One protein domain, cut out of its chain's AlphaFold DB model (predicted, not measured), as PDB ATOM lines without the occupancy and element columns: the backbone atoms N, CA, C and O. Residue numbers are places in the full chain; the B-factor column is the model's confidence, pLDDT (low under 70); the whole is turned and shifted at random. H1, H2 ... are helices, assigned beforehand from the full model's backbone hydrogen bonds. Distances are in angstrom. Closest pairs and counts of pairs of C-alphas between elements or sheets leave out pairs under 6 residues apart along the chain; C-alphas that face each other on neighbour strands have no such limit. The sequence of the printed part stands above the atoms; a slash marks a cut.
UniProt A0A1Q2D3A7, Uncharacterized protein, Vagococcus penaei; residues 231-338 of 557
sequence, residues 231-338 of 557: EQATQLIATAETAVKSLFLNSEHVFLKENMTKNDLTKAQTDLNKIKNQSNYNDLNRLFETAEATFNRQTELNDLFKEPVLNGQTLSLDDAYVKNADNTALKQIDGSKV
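This is residues 231 to 338 of the 557 residues of an uncharacterized protein of Vagococcus penaei (UniProt A0A1Q2D3A7). Three helices stand side by side in a loose up-and-down bundle, each running against the one before it; the longest, H3, reaches past H1 and H2 at one end of an elongated shape. There the long closing stretch, residues 303 to 338, loops back beside the far end of H3, and its last residues, 331 to 338, stick out free. The printed part has 108 residues with three named helices, in the order H1, H2, H3, and no named strand; the class is all helix, though under half of the residues, 51, are in named elements. The whole is loose, with a radius of gyration of the C-alphas of 16.3 A, and spans 54 by 29 by 24 A.

H3, residues 281 to 302, touches H2, residues 262 to 275, at a shallow tilt of 10 degrees, opposite ways; their closest C-alphas, those of Ile 275 and Tyr 281, are 6.1 A apart. These two form a helical hairpin with a tight link of 5 residues. H1, residues 231 to 245, touches H2 at a shallow tilt of 29 degrees, opposite ways, and the closest C-alphas, those of Ala 243 and Ala 268, are 4.8 A apart. H1 and H2 are also a helical hairpin, with a long link. H1 touches H3 with residues 240 to 245 alone, and H3 touches H1 with residues 284 to 288 alone. They run the same way at a shallow tilt of 25 degrees, and their closest C-alphas, those of Val 244 and Phe 288, are 5.9 A apart. In H1 and H3 every O i to N i+4 pair is within hydrogen-bond range; in H2, 8 of 10 are. Outside the helices, residues 310 to 311 pair with residues 314 to 315, antiparallel.

H3 has 22 residues and measures 30.9 A from its first to its last C-alpha, from Tyr 281 at (156.261, 173.919, 182.248) to Asn 302 at (144.705, 147.859, 170.429). H2 has 14 residues and measures 20.7 A. H1 has 15 residues and measures 20.6 A, beginning with C-alpha 231 at (147.131, 188.215, 183.194).

The two C-alphas farthest apart in the domain are those of Glu 231 and Asn 324, at 55.2 A. The printed part has no cut. The link from H1 to H2, residues 246 to 261, is long. Without residues 331 to 338, the other 100 residues span 54 by 23 by 19 A. The mean pLDDT of the printed part is 91.9, and the model's confidence is under 70 at residues 325 to 329 and at residue 336.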
ATOM      1  N   GLU A 231     148.447 188.775 183.522       76.75
ATOM      2  CA  GLU A 231     147.131 188.215 183.194       76.75
ATOM      3  C   GLU A 231     147.223 187.330 181.942       76.75
ATOM      4  O   GLU A 231     146.742 186.199 181.960       76.75
ATOM      5  N   GLN A 232     147.930 187.777 180.897       80.81
ATOM      6  CA  GLN A 232     148.186 186.972 179.695       80.81
ATOM      7  C   GLN A 232     149.068 185.749 179.985       80.81
ATOM      8  O   GLN A 232     148.762 184.654 179.511       80.81
ATOM      9  N   ALA A 233     150.127 185.889 180.791       81.12
ATOM     10  CA  ALA A 233     150.956 184.753 181.197       81.12
ATOM     11  C   ALA A 233     150.153 183.723 182.015       81.12
ATOM     12  O   ALA A 233     150.205 182.529 181.722       81.12
ATOM     13  N   THR A 234     149.347 184.183 182.976       86.75
ATOM     14  CA  THR A 234     148.435 183.343 183.770       86.75
ATOM     15  C   THR A 234     147.394 182.656 182.883       86.75
ATOM     16  O   THR A 234     147.154 181.463 183.044       86.75
ATOM     17  N   GLN A 235     146.816 183.359 181.901       89.62
ATOM     18  CA  GLN A 235     145.855 182.781 180.957       89.62
ATOM     19  C   GLN A 235     146.495 181.701 180.070       89.62
ATOM     20  O   GLN A 235     145.880 180.658 179.842       89.62
ATOM     21  N   LEU A 236     147.727 181.909 179.595       90.12
ATOM     22  CA  LEU A 236     148.472 180.904 178.829       90.12
ATOM     23  C   LEU A 236     148.806 179.670 179.679       90.12
ATOM     24  O   LEU A 236     148.626 178.551 179.202       90.12
ATOM     25  N   ILE A 237     149.221 179.856 180.938       91.75
ATOM     26  CA  ILE A 237     149.475 178.754 181.880       91.75
ATOM     27  C   ILE A 237     148.186 177.972 182.150       91.75
ATOM     28  O   ILE A 237     148.180 176.759 181.975       91.75
ATOM     29  N   ALA A 238     147.080 178.647 182.476       94.56
ATOM     30  CA  ALA A 238     145.788 177.999 182.708       94.56
ATOM     31  C   ALA A 238     145.262 177.262 181.460       94.56
ATOM     32  O   ALA A 238     144.661 176.195 181.579       94.56
ATOM     33  N   THR A 239     145.519 177.793 180.259       94.75
ATOM     34  CA  THR A 239     145.167 177.139 178.987       94.75
ATOM     35  C   THR A 239     145.979 175.860 178.781       94.75
ATOM     36  O   THR A 239     145.396 174.811 178.524       94.75
ATOM     37  N   ALA A 240     147.304 175.918 178.946       95.75
ATOM     38  CA  ALA A 240     148.185 174.756 178.824       95.75
ATOM     39  C   ALA A 240     147.901 173.690 179.898       95.75
ATOM     40  O   ALA A 240     147.841 172.502 179.589       95.75
ATOM     41  N   GLU A 241     147.664 174.109 181.144       96.12
ATOM     42  CA  GLU A 241     147.275 173.231 182.249       96.12
ATOM     43  C   GLU A 241     145.947 172.520 181.964       96.12
ATOM     44  O   GLU A 241     145.861 171.302 182.115       96.12
ATOM     45  N   THR A 242     144.935 173.257 181.493       96.81
ATOM     46  CA  THR A 242     143.643 172.678 181.092       96.81
ATOM     47  C   THR A 242     143.824 171.701 179.934       96.81
ATOM     48  O   THR A 242     143.302 170.591 179.991       96.81
ATOM     49  N   ALA A 243     144.595 172.074 178.907       96.81
ATOM     50  CA  ALA A 243     144.820 171.238 177.734       96.81
ATOM     51  C   ALA A 243     145.494 169.906 178.104       96.81
ATOM     52  O   ALA A 243     144.966 168.855 177.749       96.81
ATOM     53  N   VAL A 244     146.587 169.935 178.878       97.81
ATOM     54  CA  VAL A 244     147.295 168.722 179.330       97.81
ATOM     55  C   VAL A 244     146.432 167.880 180.275       97.81
ATOM     56  O   VAL A 244     146.317 166.675 180.068       97.81
ATOM     57  N   LYS A 245     145.773 168.479 181.278       97.19
ATOM     58  CA  LYS A 245     144.917 167.716 182.207       97.19
ATOM     59  C   LYS A 245     143.704 167.097 181.506       97.19
ATOM     60  O   LYS A 245     143.320 165.986 181.850       97.19
ATOM     61  N   SER A 246     143.159 167.748 180.475       96.88
ATOM     62  CA  SER A 246     142.045 167.223 179.667       96.88
ATOM     63  C   SER A 246     142.398 166.041 178.750       96.88
ATOM     64  O   SER A 246     141.521 165.534 178.051       96.88
ATOM     65  N   LEU A 247     143.659 165.595 178.724       97.94
ATOM     66  CA  LEU A 247     144.050 164.324 178.102       97.94
ATOM     67  C   LEU A 247     143.644 163.118 178.967       97.94
ATOM     68  O   LEU A 247     143.481 162.018 178.444       97.94
ATOM     69  N   PHE A 248     143.462 163.325 180.273       98.00
ATOM     70  CA  PHE A 248     143.151 162.285 181.248       98.00
ATOM     71  C   PHE A 248     141.653 162.204 181.550       98.00
ATOM     72  O   PHE A 248     140.916 163.182 181.414       98.00
ATOM     73  N   LEU A 249     141.208 161.024 181.985       96.50
ATOM     74  CA  LEU A 249     139.827 160.757 182.385       96.50
ATOM     75  C   LEU A 249     139.463 161.459 183.703       96.50
ATOM     76  O   LEU A 249     138.326 161.884 183.897       96.50
ATOM     77  N   ASN A 250     140.430 161.565 184.620       93.75
ATOM     78  CA  ASN A 250     140.248 162.105 185.963       93.75
ATOM     79  C   ASN A 250     141.543 162.756 186.503       93.75
ATOM     80  O   ASN A 250     142.600 162.724 185.869       93.75
ATOM     81  N   SER A 251     141.469 163.322 187.711       93.06
ATOM     82  CA  SER A 251     142.594 163.975 188.402       93.06
ATOM     83  C   SER A 251     143.634 163.023 189.009       93.06
ATOM     84  O   SER A 251     144.581 163.489 189.641       93.06
ATOM     85  N   GLU A 252     143.468 161.707 188.865       93.56
ATOM     86  CA  GLU A 252     144.479 160.711 189.249       93.56
ATOM     87  C   GLU A 252     145.525 160.546 188.138       93.56
ATOM     88  O   GLU A 252     146.649 160.133 188.406       93.56
ATOM     89  N   HIS A 253     145.168 160.926 186.903       94.31
ATOM     90  CA  HIS A 253     146.012 160.887 185.705       94.31
ATOM     91  C   HIS A 253     146.543 159.481 185.343       94.31
ATOM     92  O   HIS A 253     147.562 159.350 184.670       94.31
ATOM     93  N   VAL A 254     145.842 158.423 185.771       95.31
ATOM     94  CA  VAL A 254     146.166 157.026 185.421       95.31
ATOM     95  C   VAL A 254     145.600 156.658 184.048       95.31
ATOM     96  O   VAL A 254     146.302 156.083 183.220       95.31
ATOM     97  N   PHE A 255     144.341 157.022 183.791       97.25
ATOM     98  CA  PHE A 255     143.639 156.720 182.545       97.25
ATOM     99  C   PHE A 255     143.504 157.951 181.651       97.25
ATOM    100  O   PHE A 255     143.285 159.069 182.125       97.25
ATOM    101  N   LEU A 256     143.589 157.727 180.341       97.75
ATOM    102  CA  LEU A 256     143.307 158.726 179.315       97.75
ATOM    103  C   LEU A 256     141.800 158.919 179.133       97.75
ATOM    104  O   LEU A 256     141.014 158.028 179.452       97.75
ATOM    105  N   LYS A 257     141.385 160.070 178.596       96.69
ATOM    106  CA  LYS A 257     139.987 160.267 178.201       96.69
ATOM    107  C   LYS A 257     139.587 159.256 177.121       96.69
ATOM    108  O   LYS A 257     140.393 158.891 176.262       96.69
ATOM    109  N   GLU A 258     138.321 158.860 177.128       95.81
ATOM    110  CA  GLU A 258     137.762 157.998 176.089       95.81
ATOM    111  C   GLU A 258     137.911 158.626 174.697       95.81
ATOM    112  O   GLU A 258     137.750 159.838 174.515       95.81
ATOM    113  N   ASN A 259     138.177 157.783 173.699       93.50
ATOM    114  CA  ASN A 259     138.257 158.154 172.283       93.50
ATOM    115  C   ASN A 259     139.301 159.252 171.980       93.50
ATOM    116  O   ASN A 259     139.160 159.999 171.008       93.50
ATOM    117  N   MET A 260     140.351 159.372 172.806       93.75
ATOM    118  CA  MET A 260     141.439 160.323 172.567       93.75
ATOM    119  C   MET A 260     142.163 160.032 171.248       93.75
ATOM    120  O   MET A 260     142.418 158.885 170.892       93.75
ATOM    121  N   THR A 261     142.553 161.091 170.541       95.31
ATOM    122  CA  THR A 261     143.278 160.999 169.272       95.31
ATOM    123  C   THR A 261     144.670 161.628 169.364       95.31
ATOM    124  O   THR A 261     144.930 162.514 170.179       95.31
ATOM    125  N   LYS A 262     145.557 161.288 168.421       95.75
ATOM    126  CA  LYS A 262     146.862 161.960 168.259       95.75
ATOM    127  C   LYS A 262     146.741 163.477 168.004       95.75
ATOM    128  O   LYS A 262     147.676 164.232 168.269       95.75
ATOM    129  N   ASN A 263     145.582 163.948 167.533       96.69
ATOM    130  CA  ASN A 263     145.269 165.372 167.387       96.69
ATOM    131  C   ASN A 263     145.057 166.061 168.751       96.69
ATOM    132  O   ASN A 263     145.417 167.224 168.905       96.69
ATOM    133  N   ASP A 264     144.524 165.363 169.759       96.75
ATOM    134  CA  ASP A 264     144.402 165.891 171.125       96.75
ATOM    135  C   ASP A 264     145.780 166.103 171.760       96.75
ATOM    136  O   ASP A 264     146.066 167.205 172.229       96.75
ATOM    137  N   LEU A 265     146.667 165.103 171.657       97.56
ATOM    138  CA  LEU A 265     148.073 165.233 172.058       97.56
ATOM    139  C   LEU A 265     148.755 166.399 171.327       97.56
ATOM    140  O   LEU A 265     149.391 167.240 171.955       97.56
ATOM    141  N   THR A 266     148.566 166.511 170.008       98.00
ATOM    142  CA  THR A 266     149.166 167.588 169.198       98.00
ATOM    143  C   THR A 266     148.692 168.980 169.641       98.00
ATOM    144  O   THR A 266     149.496 169.915 169.693       98.00
ATOM    145  N   LYS A 267     147.412 169.140 170.009       96.69
ATOM    146  CA  LYS A 267     146.867 170.399 170.551       96.69
ATOM    147  C   LYS A 267     147.437 170.713 171.932       96.69
ATOM    148  O   LYS A 267     147.983 171.797 172.114       96.69
ATOM    149  N   ALA A 268     147.379 169.763 172.866       97.56
ATOM    150  CA  ALA A 268     147.903 169.954 174.218       97.56
ATOM    151  C   ALA A 268     149.402 170.281 174.206       97.56
ATOM    152  O   ALA A 268     149.830 171.219 174.874       97.56
ATOM    153  N   GLN A 269     150.179 169.601 173.358       98.00
ATOM    154  CA  GLN A 269     151.587 169.910 173.131       98.00
ATOM    155  C   GLN A 269     151.761 171.309 172.517       98.00
ATOM    156  O   GLN A 269     152.649 172.056 172.919       98.00
ATOM    157  N   THR A 270     150.903 171.731 171.583       97.69
ATOM    158  CA  THR A 270     150.937 173.093 171.012       97.69
ATOM    159  C   THR A 270     150.680 174.176 172.068       97.69
ATOM    160  O   THR A 270     151.321 175.226 172.018       97.69
ATOM    161  N   ASP A 271     149.785 173.943 173.029       95.88
ATOM    162  CA  ASP A 271     149.521 174.881 174.127       95.88
ATOM    163  C   ASP A 271     150.629 174.862 175.193       95.88
ATOM    164  O   ASP A 271     151.125 175.923 175.573       95.88
ATOM    165  N   LEU A 272     151.110 173.681 175.590       96.62
ATOM    166  CA  LEU A 272     152.256 173.505 176.490       96.62
ATOM    167  C   LEU A 272     153.533 174.175 175.946       96.62
ATOM    168  O   LEU A 272     154.243 174.866 176.681       96.62
ATOM    169  N   ASN A 273     153.792 174.069 174.639       96.31
ATOM    170  CA  ASN A 273     154.925 174.727 173.979       96.31
ATOM    171  C   ASN A 273     154.927 176.264 174.144       96.31
ATOM    172  O   ASN A 273     155.999 176.867 174.071       96.31
ATOM    173  N   LYS A 274     153.774 176.909 174.394       94.94
ATOM    174  CA  LYS A 274     153.676 178.372 174.592       94.94
ATOM    175  C   LYS A 274     154.233 178.831 175.941       94.94
ATOM    176  O   LYS A 274     154.581 180.001 176.077       94.94
ATOM    177  N   ILE A 275     154.333 177.935 176.926       93.19
ATOM    178  CA  ILE A 275     154.735 178.265 178.302       93.19
ATOM    179  C   ILE A 275     156.132 177.754 178.686       93.19
ATOM    180  O   ILE A 275     156.467 177.768 179.864       93.19
ATOM    181  N   LYS A 276     156.984 177.374 177.720       92.94
ATOM    182  CA  LYS A 276     158.357 176.850 177.940       92.94
ATOM    183  C   LYS A 276     159.243 177.626 178.916       92.94
ATOM    184  O   LYS A 276     160.102 177.035 179.559       92.94
ATOM    185  N   ASN A 277     159.037 178.935 179.025       88.25
ATOM    186  CA  ASN A 277     159.832 179.817 179.882       88.25
ATOM    187  C   ASN A 277     159.198 180.040 181.275       88.25
ATOM    188  O   ASN A 277     159.671 180.890 182.024       88.25
ATOM    189  N   GLN A 278     158.112 179.331 181.605       88.69
ATOM    190  CA  GLN A 278     157.364 179.452 182.862       88.69
ATOM    191  C   GLN A 278     157.709 178.306 183.821       88.69
ATOM    192  O   GLN A 278     157.947 177.177 183.394       88.69
ATOM    193  N   SER A 279     157.652 178.566 185.131       85.75
ATOM    194  CA  SER A 279     157.943 177.583 186.192       85.75
ATOM    195  C   SER A 279     157.175 176.267 186.042       85.75
ATOM    196  O   SER A 279     157.743 175.191 186.214       85.75
ATOM    197  N   ASN A 280     155.896 176.358 185.679       88.81
ATOM    198  CA  ASN A 280     154.964 175.231 185.647       88.81
ATOM    199  C   ASN A 280     155.162 174.320 184.419       88.81
ATOM    200  O   ASN A 280     154.532 173.266 184.342       88.81
ATOM    201  N   TYR A 281     156.021 174.703 183.461       93.50
ATOM    202  CA  TYR A 281     156.261 173.919 182.248       93.50
ATOM    203  C   TYR A 281     156.752 172.505 182.563       93.50
ATOM    204  O   TYR A 281     156.247 171.556 181.980       93.50
ATOM    205  N   ASN A 282     157.704 172.346 183.486       96.50
ATOM    206  CA  ASN A 282     158.364 171.055 183.716       96.50
ATOM    207  C   ASN A 282     157.401 169.977 184.236       96.50
ATOM    208  O   ASN A 282     157.457 168.832 183.787       96.50
ATOM    209  N   ASP A 283     156.496 170.343 185.144       95.81
ATOM    210  CA  ASP A 283     155.526 169.405 185.718       95.81
ATOM    211  C   ASP A 283     154.404 169.080 184.720       95.81
ATOM    212  O   ASP A 283     154.024 167.918 184.574       95.81
ATOM    213  N   LEU A 284     153.936 170.075 183.954       96.56
ATOM    214  CA  LEU A 284     152.974 169.857 182.867       96.56
ATOM    215  C   LEU A 284     153.580 169.069 181.696       96.56
ATOM    216  O   LEU A 284     152.880 168.275 181.078       96.56
ATOM    217  N   ASN A 285     154.875 169.229 181.415       97.56
ATOM    218  CA  ASN A 285     155.597 168.462 180.401       97.56
ATOM    219  C   ASN A 285     155.740 166.996 180.816       97.56
ATOM    220  O   ASN A 285     155.434 166.126 180.014       97.56
ATOM    221  N   ARG A 286     156.087 166.709 182.076       97.56
ATOM    222  CA  ARG A 286     156.086 165.332 182.611       97.56
ATOM    223  C   ARG A 286     154.702 164.686 182.570       97.56
ATOM    224  O   ARG A 286     154.572 163.502 182.258       97.56
ATOM    225  N   LEU A 287     153.661 165.460 182.873       97.19
ATOM    226  CA  LEU A 287     152.279 164.995 182.795       97.19
ATOM    227  C   LEU A 287     151.851 164.737 181.335       97.19
ATOM    228  O   LEU A 287     151.184 163.743 181.061       97.19
ATOM    229  N   PHE A 288     152.297 165.566 180.388       98.25
ATOM    230  CA  PHE A 288     152.105 165.337 178.955       98.25
ATOM    231  C   PHE A 288     152.873 164.103 178.445       98.25
ATOM    232  O   PHE A 288     152.288 163.271 177.759       98.25
ATOM    233  N   GLU A 289     154.147 163.941 178.814       97.75
ATOM    234  CA  GLU A 289     154.972 162.765 178.482       97.75
ATOM    235  C   GLU A 289     154.338 161.471 179.012       97.75
ATOM    236  O   GLU A 289     154.355 160.445 178.335       97.75
ATOM    237  N   THR A 290     153.706 161.535 180.189       96.12
ATOM    238  CA  THR A 290     152.908 160.429 180.739       96.12
ATOM    239  C   THR A 290     151.695 160.132 179.851       96.12
ATOM    240  O   THR A 290     151.484 158.979 179.486       96.12
ATOM    241  N   ALA A 291     150.935 161.152 179.430       97.75
ATOM    242  CA  ALA A 291     149.790 160.967 178.532       97.75
ATOM    243  C   ALA A 291     150.189 160.377 177.166       97.75
ATOM    244  O   ALA A 291     149.499 159.503 176.643       97.75
ATOM    245  N   GLU A 292     151.305 160.835 176.592       97.62
ATOM    246  CA  GLU A 292     151.838 160.333 175.322       97.62
ATOM    247  C   GLU A 292     152.327 158.880 175.447       97.62
ATOM    248  O   GLU A 292     151.995 158.050 174.600       97.62
ATOM    249  N   ALA A 293     153.033 158.531 176.529       95.31
ATOM    250  CA  ALA A 293     153.462 157.157 176.794       95.31
ATOM    251  C   ALA A 293     152.273 156.196 176.984       95.31
ATOM    252  O   ALA A 293     152.250 155.122 176.376       95.31
ATOM    253  N   THR A 294     151.262 156.589 177.767       95.69
ATOM    254  CA  THR A 294     150.028 155.810 177.958       95.69
ATOM    255  C   THR A 294     149.259 155.655 176.642       95.69
ATOM    256  O   THR A 294     148.792 154.560 176.337       95.69
ATOM    257  N   PHE A 295     149.186 156.704 175.812       97.25
ATOM    258  CA  PHE A 295     148.487 156.658 174.521       97.25
ATOM    259  C   PHE A 295     149.179 155.723 173.528       97.25
ATOM    260  O   PHE A 295     148.508 154.948 172.846       97.25
ATOM    261  N   ASN A 296     150.511 155.768 173.462       95.06
ATOM    262  CA  ASN A 296     151.281 154.883 172.595       95.06
ATOM    263  C   ASN A 296     151.093 153.417 173.019       95.06
ATOM    264  O   ASN A 296     150.707 152.612 172.180       95.06
ATOM    265  N   ARG A 297     151.202 153.091 174.319       93.75
ATOM    266  CA  ARG A 297     150.909 151.738 174.843       93.75
ATOM    267  C   ARG A 297     149.480 151.280 174.538       93.75
ATOM    268  O   ARG A 297     149.273 150.164 174.074       93.75
ATOM    269  N   GLN A 298     148.484 152.131 174.786       95.69
ATOM    270  CA  GLN A 298     147.079 151.814 174.507       95.69
ATOM    271  C   GLN A 298     146.849 151.564 173.005       95.69
ATOM    272  O   GLN A 298     146.095 150.665 172.640       95.69
ATOM    273  N   THR A 299     147.524 152.323 172.137       94.69
ATOM    274  CA  THR A 299     147.491 152.126 170.680       94.69
ATOM    275  C   THR A 299     148.152 150.804 170.292       94.69
ATOM    276  O   THR A 299     147.525 150.005 169.611       94.69
ATOM    277  N   GLU A 300     149.364 150.533 170.785       93.25
ATOM    278  CA  GLU A 300     150.116 149.295 170.539       93.25
ATOM    279  C   GLU A 300     149.328 148.038 170.943       93.25
ATOM    280  O   GLU A 300     149.289 147.070 170.185       93.25
ATOM    281  N   LEU A 301     148.659 148.060 172.102       94.44
ATOM    282  CA  LEU A 301     147.788 146.969 172.547       94.44
ATOM    283  C   LEU A 301     146.570 146.799 171.630       94.44
ATOM    284  O   LEU A 301     146.281 145.690 171.185       94.44
ATOM    285  N   ASN A 302     145.866 147.890 171.322       95.00
ATOM    286  CA  ASN A 302     144.705 147.859 170.429       95.00
ATOM    287  C   ASN A 302     145.086 147.420 169.003       95.00
ATOM    288  O   ASN A 302     144.293 146.771 168.320       95.00
ATOM    289  N   ASP A 303     146.317 147.687 168.566       93.44
ATOM    290  CA  ASP A 303     146.841 147.222 167.284       93.44
ATOM    291  C   ASP A 303     147.051 145.698 167.213       93.44
ATOM    292  O   ASP A 303     147.134 145.165 166.100       93.44
ATOM    293  N   LEU A 304     147.016 144.967 168.335       93.69
ATOM    294  CA  LEU A 304     146.963 143.497 168.331       93.69
ATOM    295  C   LEU A 304     145.588 142.936 167.924       93.69
ATOM    296  O   LEU A 304     145.518 141.789 167.486       93.69
ATOM    297  N   PHE A 305     144.506 143.713 168.027       94.50
ATOM    298  CA  PHE A 305     143.121 143.248 167.848       94.50
ATOM    299  C   PHE A 305     142.457 143.797 166.573       94.50
ATOM    300  O   PHE A 305     142.897 144.804 166.020       94.50
ATOM    301  N   LYS A 306     141.403 143.139 166.064       94.31
ATOM    302  CA  LYS A 306     140.590 143.628 164.932       94.31
ATOM    303  C   LYS A 306     139.970 144.999 165.240       94.31
ATOM    304  O   LYS A 306     139.954 145.860 164.366       94.31
ATOM    305  N   GLU A 307     139.516 145.192 166.479       93.62
ATOM    306  CA  GLU A 307     138.915 146.425 166.997       93.62
ATOM    307  C   GLU A 307     139.573 146.837 168.333       93.62
ATOM    308  O   GLU A 307     140.167 145.983 168.995       93.62
ATOM    309  N   PRO A 308     139.511 148.119 168.751       95.12
ATOM    310  CA  PRO A 308     140.127 148.576 169.999       95.12
ATOM    311  C   PRO A 308     139.473 147.955 171.244       95.12
ATOM    312  O   PRO A 308     138.280 148.140 171.475       95.12
ATOM    313  N   VAL A 309     140.271 147.285 172.080       96.56
ATOM    314  CA  VAL A 309     139.810 146.619 173.312       96.56
ATOM    315  C   VAL A 309     139.923 147.499 174.556       96.56
ATOM    316  O   VAL A 309     139.108 147.363 175.461       96.56
ATOM    317  N   LEU A 310     140.908 148.403 174.616       96.75
ATOM    318  CA  LEU A 310     141.166 149.284 175.759       96.75
ATOM    319  C   LEU A 310     140.853 150.741 175.393       96.75
ATOM    320  O   LEU A 310     141.498 151.326 174.513       96.75
ATOM    321  N   ASN A 311     139.881 151.342 176.084       95.50
ATOM    322  CA  ASN A 311     139.436 152.721 175.880       95.50
ATOM    323  C   ASN A 311     139.178 153.421 177.225       95.50
ATOM    324  O   ASN A 311     138.192 153.145 177.908       95.50
ATOM    325  N   GLY A 312     140.083 154.318 177.624       93.25
ATOM    326  CA  GLY A 312     140.051 154.930 178.952       93.25
ATOM    327  C   GLY A 312     140.233 153.878 180.046       93.25
ATOM    328  O   GLY A 312     141.245 153.184 180.059       93.25
ATOM    329  N   GLN A 313     139.256 153.761 180.948       96.06
ATOM    330  CA  GLN A 313     139.221 152.742 182.009       96.06
ATOM    331  C   GLN A 313     138.489 151.446 181.586       96.06
ATOM    332  O   GLN A 313     138.437 150.490 182.354       96.06
ATOM    333  N   THR A 314     137.926 151.388 180.375       96.00
ATOM    334  CA  THR A 314     137.147 150.236 179.898       96.00
ATOM    335  C   THR A 314     138.024 149.278 179.096       96.00
ATOM    336  O   THR A 314     138.635 149.690 178.108       96.00
ATOM    337  N   LEU A 315     138.041 148.004 179.496       97.25
ATOM    338  CA  LEU A 315     138.632 146.889 178.755       97.25
ATOM    339  C   LEU A 315     137.513 145.936 178.300       97.25
ATOM    340  O   LEU A 315     136.719 145.487 179.125       97.25
ATOM    341  N   SER A 316     137.455 145.630 177.004       96.19
ATOM    342  CA  SER A 316     136.401 144.822 176.374       96.19
ATOM    343  C   SER A 316     137.000 143.574 175.722       96.19
ATOM    344  O   SER A 316     137.660 143.690 174.692       96.19
ATOM    345  N   LEU A 317     136.777 142.387 176.307       95.06
ATOM    346  CA  LEU A 317     137.416 141.127 175.874       95.06
ATOM    347  C   LEU A 317     136.465 140.055 175.302       95.06
ATOM    348  O   LEU A 317     136.946 139.050 174.773       95.06
ATOM    349  N   ASP A 318     135.144 140.246 175.384       91.25
ATOM    350  CA  ASP A 318     134.156 139.242 174.950       91.25
ATOM    351  C   ASP A 318     134.173 139.027 173.423       91.25
ATOM    352  O   ASP A 318     134.317 137.898 172.958       91.25
ATOM    353  N   ASP A 319     134.118 140.123 172.659       90.56
ATOM    354  CA  ASP A 319     134.243 140.169 171.189       90.56
ATOM    355  C   ASP A 319     135.647 140.633 170.733       90.56
ATOM    356  O   ASP A 319     135.845 141.127 169.621       90.56
ATOM    357  N   ALA A 320     136.659 140.497 171.595       94.62
ATOM    358  CA  ALA A 320     138.037 140.783 171.217       94.62
ATOM    359  C   ALA A 320     138.588 139.657 170.332       94.62
ATOM    360  O   ALA A 320     138.660 138.505 170.757       94.62
ATOM    361  N   TYR A 321     139.040 139.994 169.124       95.00
ATOM    362  CA  TYR A 321     139.629 139.044 168.172       95.00
ATOM    363  C   TYR A 321     141.008 139.530 167.725       95.00
ATOM    364  O   TYR A 321     141.119 140.641 167.207       95.00
ATOM    365  N   VAL A 322     142.068 138.742 167.919       93.88
ATOM    366  CA  VAL A 322     143.430 139.146 167.515       93.88
ATOM    367  C   VAL A 322     143.626 139.176 165.997       93.88
ATOM    368  O   VAL A 322     143.061 138.376 165.250       93.88
ATOM    369  N   LYS A 323     144.485 140.082 165.520       90.31
ATOM    370  CA  LYS A 323     144.969 140.084 164.136       90.31
ATOM    371  C   LYS A 323     145.938 138.909 163.941       90.31
ATOM    372  O   LYS A 323     146.897 138.770 164.698       90.31
ATOM    373  N   ASN A 324     145.747 138.106 162.892       73.75
ATOM    374  CA  ASN A 324     146.642 136.990 162.554       73.75
ATOM    375  C   ASN A 324     147.949 137.479 161.881       73.75
ATOM    376  O   ASN A 324     148.190 137.226 160.702       73.75
ATOM    377  N   ALA A 325     148.743 138.269 162.609       62.41
ATOM    378  CA  ALA A 325     149.976 138.892 162.138       62.41
ATOM    379  C   ALA A 325     151.107 138.780 163.177       62.41
ATOM    380  O   ALA A 325     150.888 138.826 164.392       62.41
ATOM    381  N   ASP A 326     152.352 138.683 162.709       60.59
ATOM    382  CA  ASP A 326     153.533 138.500 163.564       60.59
ATOM    383  C   ASP A 326     154.104 139.797 164.156       60.59
ATOM    384  O   ASP A 326     155.302 140.055 164.113       60.59
ATOM    385  N   ASN A 327     153.234 140.598 164.779       57.72
ATOM    386  CA  ASN A 327     153.626 141.781 165.547       57.72
ATOM    387  C   ASN A 327     153.403 141.592 167.059       57.72
ATOM    388  O   ASN A 327     152.628 142.307 167.685       57.72
ATOM    389  N   THR A 328     154.073 140.604 167.656       61.19
ATOM    390  CA  THR A 328     154.008 140.316 169.103       61.19
ATOM    391  C   THR A 328     155.348 140.581 169.788       61.19
ATOM    392  O   THR A 328     155.973 139.678 170.336       61.19
ATOM    393  N   ALA A 329     155.798 141.839 169.719       69.56
ATOM    394  CA  ALA A 329     156.993 142.338 170.410       69.56
ATOM    395  C   ALA A 329     156.690 142.998 171.775       69.56
ATOM    396  O   ALA A 329     157.620 143.321 172.519       69.56
ATOM    397  N   LEU A 330     155.408 143.209 172.101       83.94
ATOM    398  CA  LEU A 330     154.975 143.788 173.374       83.94
ATOM    399  C   LEU A 330     155.256 142.838 174.542       83.94
ATOM    400  O   LEU A 330     155.273 141.616 174.388       83.94
ATOM    401  N   LYS A 331     155.476 143.418 175.721       87.69
ATOM    402  CA  LYS A 331     155.784 142.705 176.965       87.69
ATOM    403  C   LYS A 331     154.872 143.191 178.078       87.69
ATOM    404  O   LYS A 331     154.442 144.344 178.055       87.69
ATOM    405  N   GLN A 332     154.621 142.321 179.050       89.38
ATOM    406  CA  GLN A 332     153.942 142.708 180.281       89.38
ATOM    407  C   GLN A 332     154.761 143.757 181.045       89.38
ATOM    408  O   GLN A 332     155.989 143.838 180.939       89.38
ATOM    409  N   ILE A 333     154.045 144.614 181.763       88.38
ATOM    410  CA  ILE A 333     154.584 145.737 182.518       88.38
ATOM    411  C   ILE A 333     154.772 145.279 183.962       88.38
ATOM    412  O   ILE A 333     153.841 145.323 184.768       88.38
ATOM    413  N   ASP A 334     155.989 144.836 184.265       82.00
ATOM    414  CA  ASP A 334     156.384 144.340 185.581       82.00
ATOM    415  C   ASP A 334     157.027 145.442 186.435       82.00
ATOM    416  O   ASP A 334     157.845 146.236 185.960       82.00
ATOM    417  N   GLY A 335     156.714 145.474 187.732       77.56
ATOM    418  CA  GLY A 335     157.373 146.382 188.671       77.56
ATOM    419  C   GLY A 335     156.699 146.472 190.038       77.56
ATOM    420  O   GLY A 335     155.591 145.993 190.250       77.56
ATOM    421  N   SER A 336     157.351 147.153 190.980       69.81
ATOM    422  CA  SER A 336     156.844 147.345 192.352       69.81
ATOM    423  C   SER A 336     155.705 148.372 192.478       69.81
ATOM    424  O   SER A 336     155.250 148.644 193.589       69.81
ATOM    425  N   LYS A 337     155.265 148.967 191.359       80.81
ATOM    426  CA  LYS A 337     154.189 149.967 191.265       80.81
ATOM    427  C   LYS A 337     153.431 149.848 189.935       80.81
ATOM    428  O   LYS A 337     153.433 150.781 189.138       80.81
ATOM    429  N   VAL A 338     152.812 148.695 189.694       87.75
ATOM    430  CA  VAL A 338     151.861 148.508 188.582       87.75
ATOM    431  C   VAL A 338     150.663 149.443 188.805       87.75
ATOM    432  O   VAL A 338     150.070 149.422 189.886       87.75
TER     433      VAL A 338